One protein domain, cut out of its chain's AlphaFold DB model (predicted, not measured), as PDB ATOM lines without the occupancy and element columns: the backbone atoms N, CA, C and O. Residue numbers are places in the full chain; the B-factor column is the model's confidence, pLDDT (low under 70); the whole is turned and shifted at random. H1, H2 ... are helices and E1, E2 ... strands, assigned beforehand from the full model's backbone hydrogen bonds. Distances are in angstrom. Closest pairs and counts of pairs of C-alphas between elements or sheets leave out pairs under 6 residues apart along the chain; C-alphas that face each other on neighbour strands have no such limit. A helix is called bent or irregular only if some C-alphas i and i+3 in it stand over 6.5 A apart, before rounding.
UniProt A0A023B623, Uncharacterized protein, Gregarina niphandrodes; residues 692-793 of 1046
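Overview. This is residues 692 to 793 of the 1046 residues of an uncharacterized protein of Gregarina niphandrodes (UniProt A0A023B623). Two helices, H1 and H3, cross in the middle of a flat body, and their first residues are joined by a tiny antiparallel pair of strands, E1 and E2. H2 lies on one side of this crossing, and on the other H4 meets the end of H1 with residues 771 to 775, kinks, and reaches away to make one end of the long axis. The printed part has 102 residues, with four named helices and two named strands in the order E1, H1, H2, E2, H3, H4; the class is mostly helix. It is compact, with a radius of gyration of the C-alphas of 14.6 A and spans of 44 by 37 by 19 A.

Arrangement. Start at E1, residues 697 to 699, and look across to its antiparallel neighbour E2, residues 747 to 749, at 147 degrees. N 698 and O 748 are 3.1 A apart and N 748 and O 698 are 2.7 A apart, both within hydrogen-bond range. A tight link leads from E1 to H1, residues 700 to 712. Next comes H2, residues 724 to 734, close but not clearly touching H1; their closest C-alphas, of Val 710 and Trp 731, are 6.7 A apart. H3, residues 750 to 763, is close to H1 but not clearly touching, at a steep tilt of 58 degrees, the same way; C-alphas 707 and 757, their closest, are 6.4 A apart. H4, residues 768 to 788, touches H1, with residues 711 and 712 of H1 alone, at a steep tilt of 51 degrees, opposite ways; their closest C-alphas, of Gly 712 and Arg 772, are 6.9 A apart. H2 and H4 are apart. In H3 every O i to N i+4 pair is within hydrogen-bond range; the counts are 7 of 9 in H1, 6 of 7 in H2 and 12 of 17 in H4.

Along the chain. Find C-alpha 697 at (149.405, 121.282, 147.594), where E1 begins; E1 is 6.7 A long and E2 6.5 A. H1 runs 19.0 A and is irregular, with C-alphas 701 and 704 8.3 A apart. H2 runs 15.1 A and H3 19.8 A. H4 runs 28.5 A to C-alpha 788 at (179.586, 136.473, 153.432); it is irregular, with C-alphas 769 and 772 7.8 A apart, and has a kink of 49 degrees near residue 775.

Size, cuts and confidence. The two C-alphas farthest apart, of Lys 694 and Leu 793, are 43.7 A apart. The printed part has no cut. The links H1 to H2 and H2 to E2 are long. The mean pLDDT of the printed part is 85.6; look for values under 70 at residues 692 to 695 and 715 to 722.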
ATOM      1  N   LYS A 692     145.671 110.973 152.021       67.31
ATOM      2  CA  LYS A 692     145.444 111.591 150.705       67.31
ATOM      3  C   LYS A 692     144.802 112.972 150.935       67.31
ATOM      4  O   LYS A 692     143.644 113.009 151.365       67.31
ATOM      5  N   PRO A 693     145.499 114.105 150.716       58.56
ATOM      6  CA  PRO A 693     144.934 115.412 151.022       58.56
ATOM      7  C   PRO A 693     143.886 115.752 149.967       58.56
ATOM      8  O   PRO A 693     144.208 115.833 148.786       58.56
ATOM      9  N   LYS A 694     142.634 115.988 150.377       67.50
ATOM     10  CA  LYS A 694     141.611 116.534 149.467       67.50
ATOM     11  C   LYS A 694     141.844 118.015 149.128       67.50
ATOM     12  O   LYS A 694     141.217 118.514 148.204       67.50
ATOM     13  N   TYR A 695     142.707 118.708 149.880       68.50
ATOM     14  CA  TYR A 695     142.953 120.147 149.769       68.50
ATOM     15  C   TYR A 695     144.399 120.487 150.149       68.50
ATOM     16  O   TYR A 695     144.900 119.978 151.154       68.50
ATOM     17  N   GLY A 696     145.007 121.409 149.400       78.31
ATOM     18  CA  GLY A 696     146.310 122.003 149.696       78.31
ATOM     19  C   GLY A 696     147.500 121.185 149.186       78.31
ATOM     20  O   GLY A 696     147.869 120.154 149.760       78.31
ATOM     21  N   GLN A 697     148.113 121.696 148.124       91.69
ATOM     22  CA  GLN A 697     149.405 121.282 147.594       91.69
ATOM     23  C   GLN A 697     150.193 122.548 147.234       91.69
ATOM     24  O   GLN A 697     149.617 123.495 146.707       91.69
ATOM     25  N   VAL A 698     151.482 122.568 147.571       94.56
ATOM     26  CA  VAL A 698     152.437 123.631 147.210       94.56
ATOM     27  C   VAL A 698     153.446 123.025 146.246       94.56
ATOM     28  O   VAL A 698     153.917 121.912 146.473       94.56
ATOM     29  N   ALA A 699     153.776 123.724 145.170       94.69
ATOM     30  CA  ALA A 699     154.821 123.287 144.253       94.69
ATOM     31  C   ALA A 699     156.196 123.256 144.941       94.69
ATOM     32  O   ALA A 699     156.534 124.204 145.648       94.69
ATOM     33  N   LEU A 700     157.019 122.220 144.722       94.31
ATOM     34  CA  LEU A 700     158.394 122.224 145.257       94.31
ATOM     35  C   LEU A 700     159.227 123.394 144.700       94.31
ATOM     36  O   LEU A 700     160.061 123.938 145.412       94.31
ATOM     37  N   SER A 701     158.936 123.816 143.468       94.56
ATOM     38  CA  SER A 701     159.490 125.000 142.796       94.56
ATOM     39  C   SER A 701     159.203 126.328 143.513       94.56
ATOM     40  O   SER A 701     159.911 127.303 143.288       94.56
ATOM     41  N   ARG A 702     158.173 126.382 144.371       94.94
ATOM     42  CA  ARG A 702     157.711 127.594 145.079       94.94
ATOM     43  C   ARG A 702     157.562 127.365 146.584       94.94
ATOM     44  O   ARG A 702     156.742 128.003 147.243       94.94
ATOM     45  N   LEU A 703     158.332 126.421 147.122       94.88
ATOM     46  CA  LEU A 703     158.248 125.998 148.517       94.88
ATOM     47  C   LEU A 703     158.675 127.103 149.490       94.88
ATOM     48  O   LEU A 703     157.906 127.430 150.392       94.88
ATOM     49  N   GLU A 704     159.848 127.704 149.283       93.81
ATOM     50  CA  GLU A 704     160.324 128.780 150.161       93.81
ATOM     51  C   GLU A 704     159.473 130.042 150.014       93.81
ATOM     52  O   GLU A 704     159.013 130.562 151.021       93.81
ATOM     53  N   GLU A 705     159.104 130.439 148.789       91.81
ATOM     54  CA  GLU A 705     158.171 131.556 148.557       91.81
ATOM     55  C   GLU A 705     156.831 131.352 149.296       91.81
ATOM     56  O   GLU A 705     156.264 132.293 149.850       91.81
ATOM     57  N   ALA A 706     156.326 130.113 149.356       94.31
ATOM     58  CA  ALA A 706     155.126 129.781 150.116       94.31
ATOM     59  C   ALA A 706     155.355 129.844 151.638       94.31
ATOM     60  O   ALA A 706     154.485 130.345 152.354       94.31
ATOM     61  N   LEU A 707     156.488 129.342 152.148       93.62
ATOM     62  CA  LEU A 707     156.846 129.422 153.572       93.62
ATOM     63  C   LEU A 707     157.017 130.884 154.007       93.62
ATOM     64  O   LEU A 707     156.367 131.318 154.960       93.62
ATOM     65  N   ASP A 708     157.793 131.660 153.255       89.31
ATOM     66  CA  ASP A 708     158.005 133.094 153.456       89.31
ATOM     67  C   ASP A 708     156.675 133.857 153.408       89.31
ATOM     68  O   ASP A 708     156.440 134.743 154.227       89.31
ATOM     69  N   ASN A 709     155.745 133.475 152.523       90.38
ATOM     70  CA  ASN A 709     154.417 134.083 152.466       90.38
ATOM     71  C   ASN A 709     153.535 133.736 153.681       90.38
ATOM     72  O   ASN A 709     152.877 134.629 154.222       90.38
ATOM     73  N   VAL A 710     153.526 132.485 154.164       91.50
ATOM     74  CA  VAL A 710     152.836 132.119 155.425       91.50
ATOM     75  C   VAL A 710     153.367 132.945 156.595       91.50
ATOM     76  O   VAL A 710     152.601 133.380 157.459       91.50
ATOM     77  N   ILE A 711     154.681 133.138 156.630       88.88
ATOM     78  CA  ILE A 711     155.373 133.764 157.747       88.88
ATOM     79  C   ILE A 711     155.258 135.296 157.682       88.88
ATOM     80  O   ILE A 711     154.955 135.928 158.691       88.88
ATOM     81  N   GLY A 712     155.385 135.905 156.502       81.75
ATOM     82  CA  GLY A 712     155.117 137.331 156.290       81.75
ATOM     83  C   GLY A 712     153.653 137.707 156.561       81.75
ATOM     84  O   GLY A 712     153.370 138.788 157.074       81.75
ATOM     85  N   THR A 713     152.714 136.781 156.321       79.88
ATOM     86  CA  THR A 713     151.291 136.921 156.699       79.88
ATOM     87  C   THR A 713     150.983 136.482 158.146       79.88
ATOM     88  O   THR A 713     149.825 136.301 158.533       79.88
ATOM     89  N   TRP A 714     151.991 136.357 159.010       78.50
ATOM     90  CA  TRP A 714     151.821 136.077 160.439       78.50
ATOM     91  C   TRP A 714     151.815 137.398 161.238       78.50
ATOM     92  O   TRP A 714     152.840 138.066 161.238       78.50
ATOM     93  N   PRO A 715     150.749 137.831 161.954       65.75
ATOM     94  CA  PRO A 715     149.389 137.297 162.048       65.75
ATOM     95  C   PRO A 715     148.349 138.121 161.250       65.75
ATOM     96  O   PRO A 715     147.898 139.172 161.696       65.75
ATOM     97  N   TYR A 716     147.867 137.613 160.115       56.59
ATOM     98  CA  TYR A 716     146.930 138.339 159.234       56.59
ATOM     99  C   TYR A 716     145.452 138.383 159.703       56.59
ATOM    100  O   TYR A 716     144.634 139.061 159.091       56.59
ATOM    101  N   TYR A 717     145.068 137.680 160.780       56.88
ATOM    102  CA  TYR A 717     143.653 137.530 161.186       56.88
ATOM    103  C   TYR A 717     143.378 137.732 162.689       56.88
ATOM    104  O   TYR A 717     142.709 136.914 163.327       56.88
ATOM    105  N   GLY A 718     143.856 138.857 163.231       60.72
ATOM    106  CA  GLY A 718     143.425 139.409 164.523       60.72
ATOM    107  C   GLY A 718     143.724 138.547 165.765       60.72
ATOM    108  O   GLY A 718     144.403 137.521 165.678       60.72
ATOM    109  N   PRO A 719     143.206 138.945 166.945       59.62
ATOM    110  CA  PRO A 719     143.459 138.243 168.206       59.62
ATOM    111  C   PRO A 719     142.693 136.917 168.348       59.62
ATOM    112  O   PRO A 719     142.952 136.175 169.285       59.62
ATOM    113  N   SER A 720     141.751 136.596 167.453       58.03
ATOM    114  CA  SER A 720     140.907 135.392 167.547       58.03
ATOM    115  C   SER A 720     141.449 134.180 166.779       58.03
ATOM    116  O   SER A 720     141.179 133.040 167.160       58.03
ATOM    117  N   SER A 721     142.242 134.383 165.721       60.84
ATOM    118  CA  SER A 721     142.911 133.291 165.004       60.84
ATOM    119  C   SER A 721     144.281 133.034 165.630       60.84
ATOM    120  O   SER A 721     145.301 133.533 165.158       60.84
ATOM    121  N   ILE A 722     144.309 132.306 166.747       68.81
ATOM    122  CA  ILE A 722     145.517 132.138 167.571       68.81
ATOM    123  C   ILE A 722     146.410 130.973 167.081       68.81
ATOM    124  O   ILE A 722     147.609 131.163 166.893       68.81
ATOM    125  N   THR A 723     145.852 129.786 166.811       86.62
ATOM    126  CA  THR A 723     146.626 128.554 166.518       86.62
ATOM    127  C   THR A 723     147.191 128.460 165.089       86.62
ATOM    128  O   THR A 723     146.568 128.956 164.140       86.62
ATOM    129  N   ILE A 724     148.308 127.726 164.888       89.50
ATOM    130  CA  ILE A 724     148.818 127.393 163.534       89.50
ATOM    131  C   ILE A 724     147.721 126.738 162.689       89.50
ATOM    132  O   ILE A 724     147.485 127.165 161.562       89.50
ATOM    133  N   GLY A 725     147.009 125.736 163.220       88.94
ATOM    134  CA  GLY A 725     146.002 124.991 162.456       88.94
ATOM    135  C   GLY A 725     144.889 125.875 161.869       88.94
ATOM    136  O   GLY A 725     144.454 125.645 160.735       88.94
ATOM    137  N   SER A 726     144.466 126.914 162.599       87.62
ATOM    138  CA  SER A 726     143.493 127.910 162.126       87.62
ATOM    139  C   SER A 726     144.098 128.897 161.127       87.62
ATOM    140  O   SER A 726     143.489 129.158 160.087       87.62
ATOM    141  N   ARG A 727     145.314 129.395 161.387       86.62
ATOM    142  CA  ARG A 727     146.030 130.317 160.486       86.62
ATOM    143  C   ARG A 727     146.333 129.671 159.143       86.62
ATOM    144  O   ARG A 727     145.934 130.210 158.116       86.62
ATOM    145  N   MET A 728     146.872 128.455 159.151       91.12
ATOM    146  CA  MET A 728     147.097 127.651 157.948       91.12
ATOM    147  C   MET A 728     145.800 127.366 157.201       91.12
ATOM    148  O   MET A 728     145.751 127.482 155.980       91.12
ATOM    149  N   LYS A 729     144.700 127.062 157.901       89.69
ATOM    150  CA  LYS A 729     143.376 126.918 157.270       89.69
ATOM    151  C   LYS A 729     142.880 128.213 156.607       89.69
ATOM    152  O   LYS A 729     142.085 128.111 155.677       89.69
ATOM    153  N   SER A 730     143.329 129.389 157.048       88.50
ATOM    154  CA  SER A 730     143.051 130.674 156.391       88.50
ATOM    155  C   SER A 730     144.002 130.936 155.216       88.50
ATOM    156  O   SER A 730     143.541 131.215 154.113       88.50
ATOM    157  N   TRP A 731     145.310 130.739 155.403       92.00
ATOM    158  CA  TRP A 731     146.318 130.893 154.349       92.00
ATOM    159  C   TRP A 731     146.041 129.984 153.142       92.00
ATOM    160  O   TRP A 731     145.977 130.458 152.010       92.00
ATOM    161  N   TRP A 732     145.713 128.705 153.375       91.38
ATOM    162  CA  TRP A 732     145.306 127.760 152.324       91.38
ATOM    163  C   TRP A 732     144.035 128.178 151.554       91.38
ATOM    164  O   TRP A 732     143.774 127.617 150.493       91.38
ATOM    165  N   ARG A 733     143.234 129.122 152.072       90.00
ATOM    166  CA  ARG A 733     142.041 129.672 151.397       90.00
ATOM    167  C   ARG A 733     142.313 130.974 150.644       90.00
ATOM    168  O   ARG A 733     141.656 131.201 149.638       90.00
ATOM    169  N   GLY A 734     143.191 131.833 151.166       88.75
ATOM    170  CA  GLY A 734     143.495 133.144 150.575       88.75
ATOM    171  C   GLY A 734     144.667 133.124 149.592       88.75
ATOM    172  O   GLY A 734     144.608 133.781 148.561       88.75
ATOM    173  N   HIS A 735     145.705 132.343 149.898       89.12
ATOM    174  CA  HIS A 735     146.990 132.356 149.189       89.12
ATOM    175  C   HIS A 735     147.359 130.985 148.613       89.12
ATOM    176  O   HIS A 735     147.948 130.914 147.542       89.12
ATOM    177  N   GLY A 736     146.971 129.883 149.265       90.12
ATOM    178  CA  GLY A 736     147.392 128.527 148.882       90.12
ATOM    179  C   GLY A 736     147.044 128.085 147.450       90.12
ATOM    180  O   GLY A 736     147.684 127.176 146.935       90.12
ATOM    181  N   SER A 737     146.077 128.725 146.783       90.94
ATOM    182  CA  SER A 737     145.800 128.509 145.353       90.94
ATOM    183  C   SER A 737     146.827 129.163 144.427       90.94
ATOM    184  O   SER A 737     147.062 128.644 143.343       90.94
ATOM    185  N   ALA A 738     147.461 130.267 144.839       92.31
ATOM    186  CA  ALA A 738     148.520 130.918 144.068       92.31
ATOM    187  C   ALA A 738     149.807 130.075 144.025       92.31
ATOM    188  O   ALA A 738     150.574 130.199 143.078       92.31
ATOM    189  N   TYR A 739     150.016 129.202 145.017       93.56
ATOM    190  CA  TYR A 739     151.166 128.291 145.135       93.56
ATOM    191  C   TYR A 739     150.929 126.893 144.539       93.56
ATOM    192  O   TYR A 739     151.804 126.025 144.615       93.56
ATOM    193  N   HIS A 740     149.760 126.669 143.932       89.25
ATOM    194  CA  HIS A 740     149.439 125.441 143.215       89.25
ATOM    195  C   HIS A 740     149.842 125.594 141.744       89.25
ATOM    196  O   HIS A 740     149.186 126.305 140.985       89.25
ATOM    197  N   THR A 741     150.924 124.932 141.332       78.94
ATOM    198  CA  THR A 741     151.354 124.893 139.925       78.94
ATOM    199  C   THR A 741     150.667 123.757 139.157       78.94
ATOM    200  O   THR A 741     149.775 123.080 139.683       78.94
ATOM    201  N   SER A 742     151.049 123.589 137.886       78.06
ATOM    202  CA  SER A 742     150.493 122.608 136.951       78.06
ATOM    203  C   SER A 742     150.629 121.161 137.442       78.06
ATOM    204  O   SER A 742     151.588 120.812 138.123       78.06
ATOM    205  N   VAL A 743     149.706 120.302 136.997       81.44
ATOM    206  CA  VAL A 743     149.526 118.879 137.374       81.44
ATOM    207  C   VAL A 743     150.780 118.001 137.172       81.44
ATOM    208  O   VAL A 743     150.834 116.878 137.667       81.44
ATOM    209  N   LEU A 744     151.780 118.490 136.432       91.50
ATOM    210  CA  LEU A 744     153.026 117.779 136.126       91.50
ATOM    211  C   LEU A 744     154.184 118.091 137.091       91.50
ATOM    212  O   LEU A 744     155.186 117.377 137.069       91.50
ATOM    213  N   GLU A 745     154.088 119.134 137.919       92.31
ATOM    214  CA  GLU A 745     155.154 119.473 138.867       92.31
ATOM    215  C   GLU A 745     155.103 118.601 140.134       92.31
ATOM    216  O   GLU A 745     154.026 118.234 140.609       92.31
ATOM    217  N   PRO A 746     156.255 118.276 140.750       93.69
ATOM    218  CA  PRO A 746     156.263 117.573 142.022       93.69
ATOM    219  C   PRO A 746     155.735 118.494 143.134       93.69
ATOM    220  O   PRO A 746     156.282 119.566 143.409       93.69
ATOM    221  N   HIS A 747     154.660 118.061 143.793       93.00
ATOM    222  CA  HIS A 747     153.957 118.841 144.809       93.00
ATOM    223  C   HIS A 747     154.222 118.347 146.241       93.00
ATOM    224  O   HIS A 747     154.262 117.145 146.521       93.00
ATOM    225  N   LEU A 748     154.301 119.285 147.185       93.31
ATOM    226  CA  LEU A 748     154.357 119.036 148.619       93.31
ATOM    227  C   LEU A 748     152.934 118.965 149.220       93.31
ATOM    228  O   LEU A 748     152.178 119.937 149.125       93.31
ATOM    229  N   PRO A 749     152.543 117.856 149.882       92.38
ATOM    230  CA  PRO A 749     151.257 117.754 150.577       92.38
ATOM    231  C   PRO A 749     151.120 118.776 151.711       92.38
ATOM    232  O   PRO A 749     152.065 118.958 152.476       92.38
ATOM    233  N   ALA A 750     149.925 119.343 151.928       90.94
ATOM    234  CA  ALA A 750     149.708 120.356 152.973       90.94
ATOM    235  C   ALA A 750     150.199 119.976 154.386       90.94
ATOM    236  O   ALA A 750     150.685 120.836 155.113       90.94
ATOM    237  N   ARG A 751     150.129 118.694 154.778       90.31
ATOM    238  CA  ARG A 751     150.678 118.212 156.062       90.31
ATOM    239  C   ARG A 751     152.210 118.298 156.116       90.31
ATOM    240  O   ARG A 751     152.755 118.606 157.167       90.31
ATOM    241  N   LYS A 752     152.887 118.041 154.992       92.56
ATOM    242  CA  LYS A 752     154.348 118.137 154.862       92.56
ATOM    243  C   LYS A 752     154.810 119.598 154.698       92.56
ATOM    244  O   LYS A 752     155.903 119.940 155.122       92.56
ATOM    245  N   PHE A 753     153.953 120.479 154.182       94.38
ATOM    246  CA  PHE A 753     154.170 121.929 154.231       94.38
ATOM    247  C   PHE A 753     154.032 122.488 155.660       94.38
ATOM    248  O   PHE A 753     154.921 123.187 156.131       94.38
ATOM    249  N   GLU A 754     152.983 122.104 156.405       93.75
ATOM    250  CA  GLU A 754     152.847 122.468 157.829       93.75
ATOM    251  C   GLU A 754     153.979 121.888 158.703       93.75
ATOM    252  O   GLU A 754     154.367 122.521 159.681       93.75
ATOM    253  N   TRP A 755     154.551 120.733 158.335       94.25
ATOM    254  CA  TRP A 755     155.787 120.210 158.935       94.25
ATOM    255  C   TRP A 755     156.975 121.163 158.747       94.25
ATOM    256  O   TRP A 755     157.572 121.571 159.741       94.25
ATOM    257  N   LEU A 756     157.299 121.541 157.502       95.62
ATOM    258  CA  LEU A 756     158.427 122.438 157.221       95.62
ATOM    259  C   LEU A 756     158.251 123.813 157.863       95.62
ATOM    260  O   LEU A 756     159.217 124.365 158.374       95.62
ATOM    261  N   LEU A 757     157.021 124.328 157.909       95.00
ATOM    262  CA  LEU A 757     156.706 125.564 158.616       95.00
ATOM    263  C   LEU A 757     157.030 125.466 160.113       95.00
ATOM    264  O   LEU A 757     157.718 126.332 160.640       95.00
ATOM    265  N   VAL A 758     156.557 124.417 160.800       95.38
ATOM    266  CA  VAL A 758     156.858 124.204 162.228       95.38
ATOM    267  C   VAL A 758     158.358 124.016 162.449       95.38
ATOM    268  O   VAL A 758     158.886 124.558 163.417       95.38
ATOM    269  N   LYS A 759     159.048 123.320 161.534       95.75
ATOM    270  CA  LYS A 759     160.504 123.170 161.575       95.75
ATOM    271  C   LYS A 759     161.226 124.516 161.449       95.75
ATOM    272  O   LYS A 759     161.965 124.873 162.356       95.75
ATOM    273  N   ARG A 760     160.966 125.292 160.393       94.19
ATOM    274  CA  ARG A 760     161.615 126.595 160.150       94.19
ATOM    275  C   ARG A 760     161.338 127.595 161.281       94.19
ATOM    276  O   ARG A 760     162.226 128.336 161.671       94.19
ATOM    277  N   ILE A 761     160.142 127.546 161.875       92.81
ATOM    278  CA  ILE A 761     159.783 128.307 163.083       92.81
ATOM    279  C   ILE A 761     160.638 127.916 164.305       92.81
ATOM    280  O   ILE A 761     161.040 128.802 165.055       92.81
ATOM    281  N   GLY A 762     160.887 126.621 164.526       93.88
ATOM    282  CA  GLY A 762     161.686 126.131 165.655       93.88
ATOM    283  C   GLY A 762     163.190 126.333 165.475       93.88
ATOM    284  O   GLY A 762     163.881 126.762 166.398       93.88
ATOM    285  N   ASP A 763     163.695 126.093 164.266       92.56
ATOM    286  CA  ASP A 763     165.115 126.247 163.930       92.56
ATOM    287  C   ASP A 763     165.587 127.713 164.056       92.56
ATOM    288  O   ASP A 763     166.775 127.970 164.233       92.56
ATOM    289  N   TRP A 764     164.665 128.684 164.051       88.94
ATOM    290  CA  TRP A 764     164.962 130.096 164.312       88.94
ATOM    291  C   TRP A 764     165.190 130.461 165.788       88.94
ATOM    292  O   TRP A 764     165.714 131.540 166.057       88.94
ATOM    293  N   GLY A 765     164.801 129.628 166.758       91.06
ATOM    294  CA  GLY A 765     165.102 129.879 168.176       91.06
ATOM    295  C   GLY A 765     164.175 130.856 168.923       91.06
ATOM    296  O   GLY A 765     164.359 131.061 170.125       91.06
ATOM    297  N   PHE A 766     163.182 131.470 168.267       88.25
ATOM    298  CA  PHE A 766     162.348 132.530 168.861       88.25
ATOM    299  C   PHE A 766     160.959 132.041 169.313       88.25
ATOM    300  O   PHE A 766     160.326 131.249 168.614       88.25
ATOM    301  N   PRO A 767     160.397 132.583 170.414       89.19
ATOM    302  CA  PRO A 767     159.025 132.295 170.822       89.19
ATOM    303  C   PRO A 767     157.992 132.535 169.714       89.19
ATOM    304  O   PRO A 767     158.076 133.502 168.962       89.19
ATOM    305  N   VAL A 768     156.955 131.697 169.663       84.88
ATOM    306  CA  VAL A 768     155.936 131.699 168.589       84.88
ATOM    307  C   VAL A 768     155.165 133.027 168.492       84.88
ATOM    308  O   VAL A 768     154.733 133.449 167.415       84.88
ATOM    309  N   THR A 769     155.029 133.723 169.621       83.00
ATOM    310  CA  THR A 769     154.491 135.088 169.730       83.00
ATOM    311  C   THR A 769     155.372 136.137 169.044       83.00
ATOM    312  O   THR A 769     154.858 137.139 168.555       83.00
ATOM    313  N   ASN A 770     156.680 135.887 168.948       85.06
ATOM    314  CA  ASN A 770     157.678 136.746 168.319       85.06
ATOM    315  C   ASN A 770     157.991 136.379 166.856       85.06
ATOM    316  O   ASN A 770     158.779 137.096 166.252       85.06
ATOM    317  N   ILE A 771     157.378 135.348 166.248       83.50
ATOM    318  CA  ILE A 771     157.688 134.904 164.863       83.50
ATOM    319  C   ILE A 771     157.751 136.052 163.848       83.50
ATOM    320  O   ILE A 771     158.652 136.074 163.022       83.50
ATOM    321  N   ARG A 772     156.841 137.033 163.912       78.06
ATOM    322  CA  ARG A 772     156.848 138.157 162.957       78.06
ATOM    323  C   ARG A 772     158.046 139.103 163.136       78.06
ATOM    324  O   ARG A 772     158.447 139.744 162.179       78.06
ATOM    325  N   ARG A 773     158.618 139.185 164.342       78.94
ATOM    326  CA  ARG A 773     159.879 139.901 164.628       78.94
ATOM    327  C   ARG A 773     161.087 139.030 164.270       78.94
ATOM    328  O   ARG A 773     162.085 139.518 163.762       78.94
ATOM    329  N   ALA A 774     160.983 137.726 164.522       83.19
ATOM    330  CA  ALA A 774     162.009 136.743 164.200       83.19
ATOM    331  C   ALA A 774     162.251 136.617 162.692       83.19
ATOM    332  O   ALA A 774     163.395 136.546 162.272       83.19
ATOM    333  N   ALA A 775     161.190 136.603 161.884       83.50
ATOM    334  CA  ALA A 775     161.271 136.254 160.472       83.50
ATOM    335  C   ALA A 775     162.059 137.254 159.606       83.50
ATOM    336  O   ALA A 775     162.922 136.791 158.865       83.50
ATOM    337  N   PRO A 776     161.868 138.591 159.703       82.50
ATOM    338  CA  PRO A 776     162.729 139.544 159.005       82.50
ATOM    339  C   PRO A 776     164.186 139.402 159.442       82.50
ATOM    340  O   PRO A 776     165.069 139.336 158.598       82.50
ATOM    341  N   ARG A 777     164.441 139.258 160.750       86.31
ATOM    342  CA  ARG A 777     165.790 139.089 161.311       86.31
ATOM    343  C   ARG A 777     166.462 137.804 160.826       86.31
ATOM    344  O   ARG A 777     167.618 137.845 160.422       86.31
ATOM    345  N   ALA A 778     165.737 136.687 160.795       86.38
ATOM    346  CA  ALA A 778     166.205 135.431 160.221       86.38
ATOM    347  C   ALA A 778     166.490 135.591 158.722       86.38
ATOM    348  O   ALA A 778     167.604 135.327 158.303       86.38
ATOM    349  N   ALA A 779     165.575 136.175 157.945       83.88
ATOM    350  CA  ALA A 779     165.796 136.466 156.526       83.88
ATOM    351  C   ALA A 779     166.890 137.529 156.256       83.88
ATOM    352  O   ALA A 779     167.372 137.640 155.129       83.88
ATOM    353  N   ARG A 780     167.302 138.333 157.250       87.69
ATOM    354  CA  ARG A 780     168.537 139.139 157.190       87.69
ATOM    355  C   ARG A 780     169.761 138.265 157.460       87.69
ATOM    356  O   ARG A 780     170.702 138.331 156.685       87.69
ATOM    357  N   ARG A 781     169.740 137.409 158.486       88.38
ATOM    358  CA  ARG A 781     170.825 136.455 158.794       88.38
ATOM    359  C   ARG A 781     171.081 135.480 157.644       88.38
ATOM    360  O   ARG A 781     172.225 135.345 157.238       88.38
ATOM    361  N   ASP A 782     170.035 134.902 157.064       86.06
ATOM    362  CA  ASP A 782     170.104 134.029 155.888       86.06
ATOM    363  C   ASP A 782     170.798 134.761 154.715       86.06
ATOM    364  O   ASP A 782     171.761 134.242 154.153       86.06
ATOM    365  N   ARG A 783     170.405 136.019 154.431       86.81
ATOM    366  CA  ARG A 783     171.076 136.898 153.448       86.81
ATOM    367  C   ARG A 783     172.542 137.188 153.802       86.81
ATOM    368  O   ARG A 783     173.384 137.190 152.914       86.81
ATOM    369  N   ILE A 784     172.880 137.427 155.071       88.06
ATOM    370  CA  ILE A 784     174.269 137.672 155.510       88.06
ATOM    371  C   ILE A 784     175.131 136.420 155.311       88.06
ATOM    372  O   ILE A 784     176.260 136.532 154.839       88.06
ATOM    373  N   VAL A 785     174.608 135.232 155.628       88.81
ATOM    374  CA  VAL A 785     175.310 133.954 155.426       88.81
ATOM    375  C   VAL A 785     175.518 133.677 153.932       88.81
ATOM    376  O   VAL A 785     176.604 133.247 153.544       88.81
ATOM    377  N   GLU A 786     174.526 133.978 153.088       88.75
ATOM    378  CA  GLU A 786     174.633 133.894 151.623       88.75
ATOM    379  C   GLU A 786     175.689 134.863 151.058       88.75
ATOM    380  O   GLU A 786     176.512 134.464 150.235       88.75
ATOM    381  N   LEU A 787     175.712 136.116 151.531       85.75
ATOM    382  CA  LEU A 787     176.623 137.163 151.048       85.75
ATOM    383  C   LEU A 787     178.068 137.003 151.552       85.75
ATOM    384  O   LEU A 787     179.007 137.258 150.798       85.75
ATOM    385  N   ASN A 788     178.261 136.585 152.807       85.50
ATOM    386  CA  ASN A 788     179.586 136.473 153.432       85.50
ATOM    387  C   ASN A 788     180.197 135.063 153.331       85.50
ATOM    388  O   ASN A 788     181.376 134.894 153.639       85.50
ATOM    389  N   GLY A 789     179.409 134.033 153.001       88.81
ATOM    390  CA  GLY A 789     179.843 132.627 153.000       88.81
ATOM    391  C   GLY A 789     180.197 132.052 154.384       88.81
ATOM    392  O   GLY A 789     180.665 130.917 154.478       88.81
ATOM    393  N   LYS A 790     179.983 132.816 155.465       80.12
ATOM    394  CA  LYS A 790     180.256 132.446 156.863       80.12
ATOM    395  C   LYS A 790     178.945 132.260 157.624       80.12
ATOM    396  O   LYS A 790     178.048 133.083 157.501       80.12
ATOM    397  N   GLN A 791     178.864 131.234 158.474       71.94
ATOM    398  CA  GLN A 791     177.706 131.008 159.356       71.94
ATOM    399  C   GLN A 791     177.721 131.874 160.628       71.94
ATOM    400  O   GLN A 791     176.663 132.195 161.164       71.94
ATOM    401  N   ASN A 792     178.905 132.262 161.107       81.69
ATOM    402  CA  ASN A 792     179.042 133.145 162.263       81.69
ATOM    403  C   ASN A 792     178.958 134.608 161.816       81.69
ATOM    404  O   ASN A 792     179.674 135.020 160.902       81.69
ATOM    405  N   LEU A 793     178.119 135.391 162.498       80.56
ATOM    406  CA  LEU A 793     178.121 136.849 162.395       80.56
ATOM    407  C   LEU A 793     179.440 137.387 162.968       80.56
ATOM    408  O   LEU A 793     179.817 137.024 164.084       80.56
TER     409      LEU A 793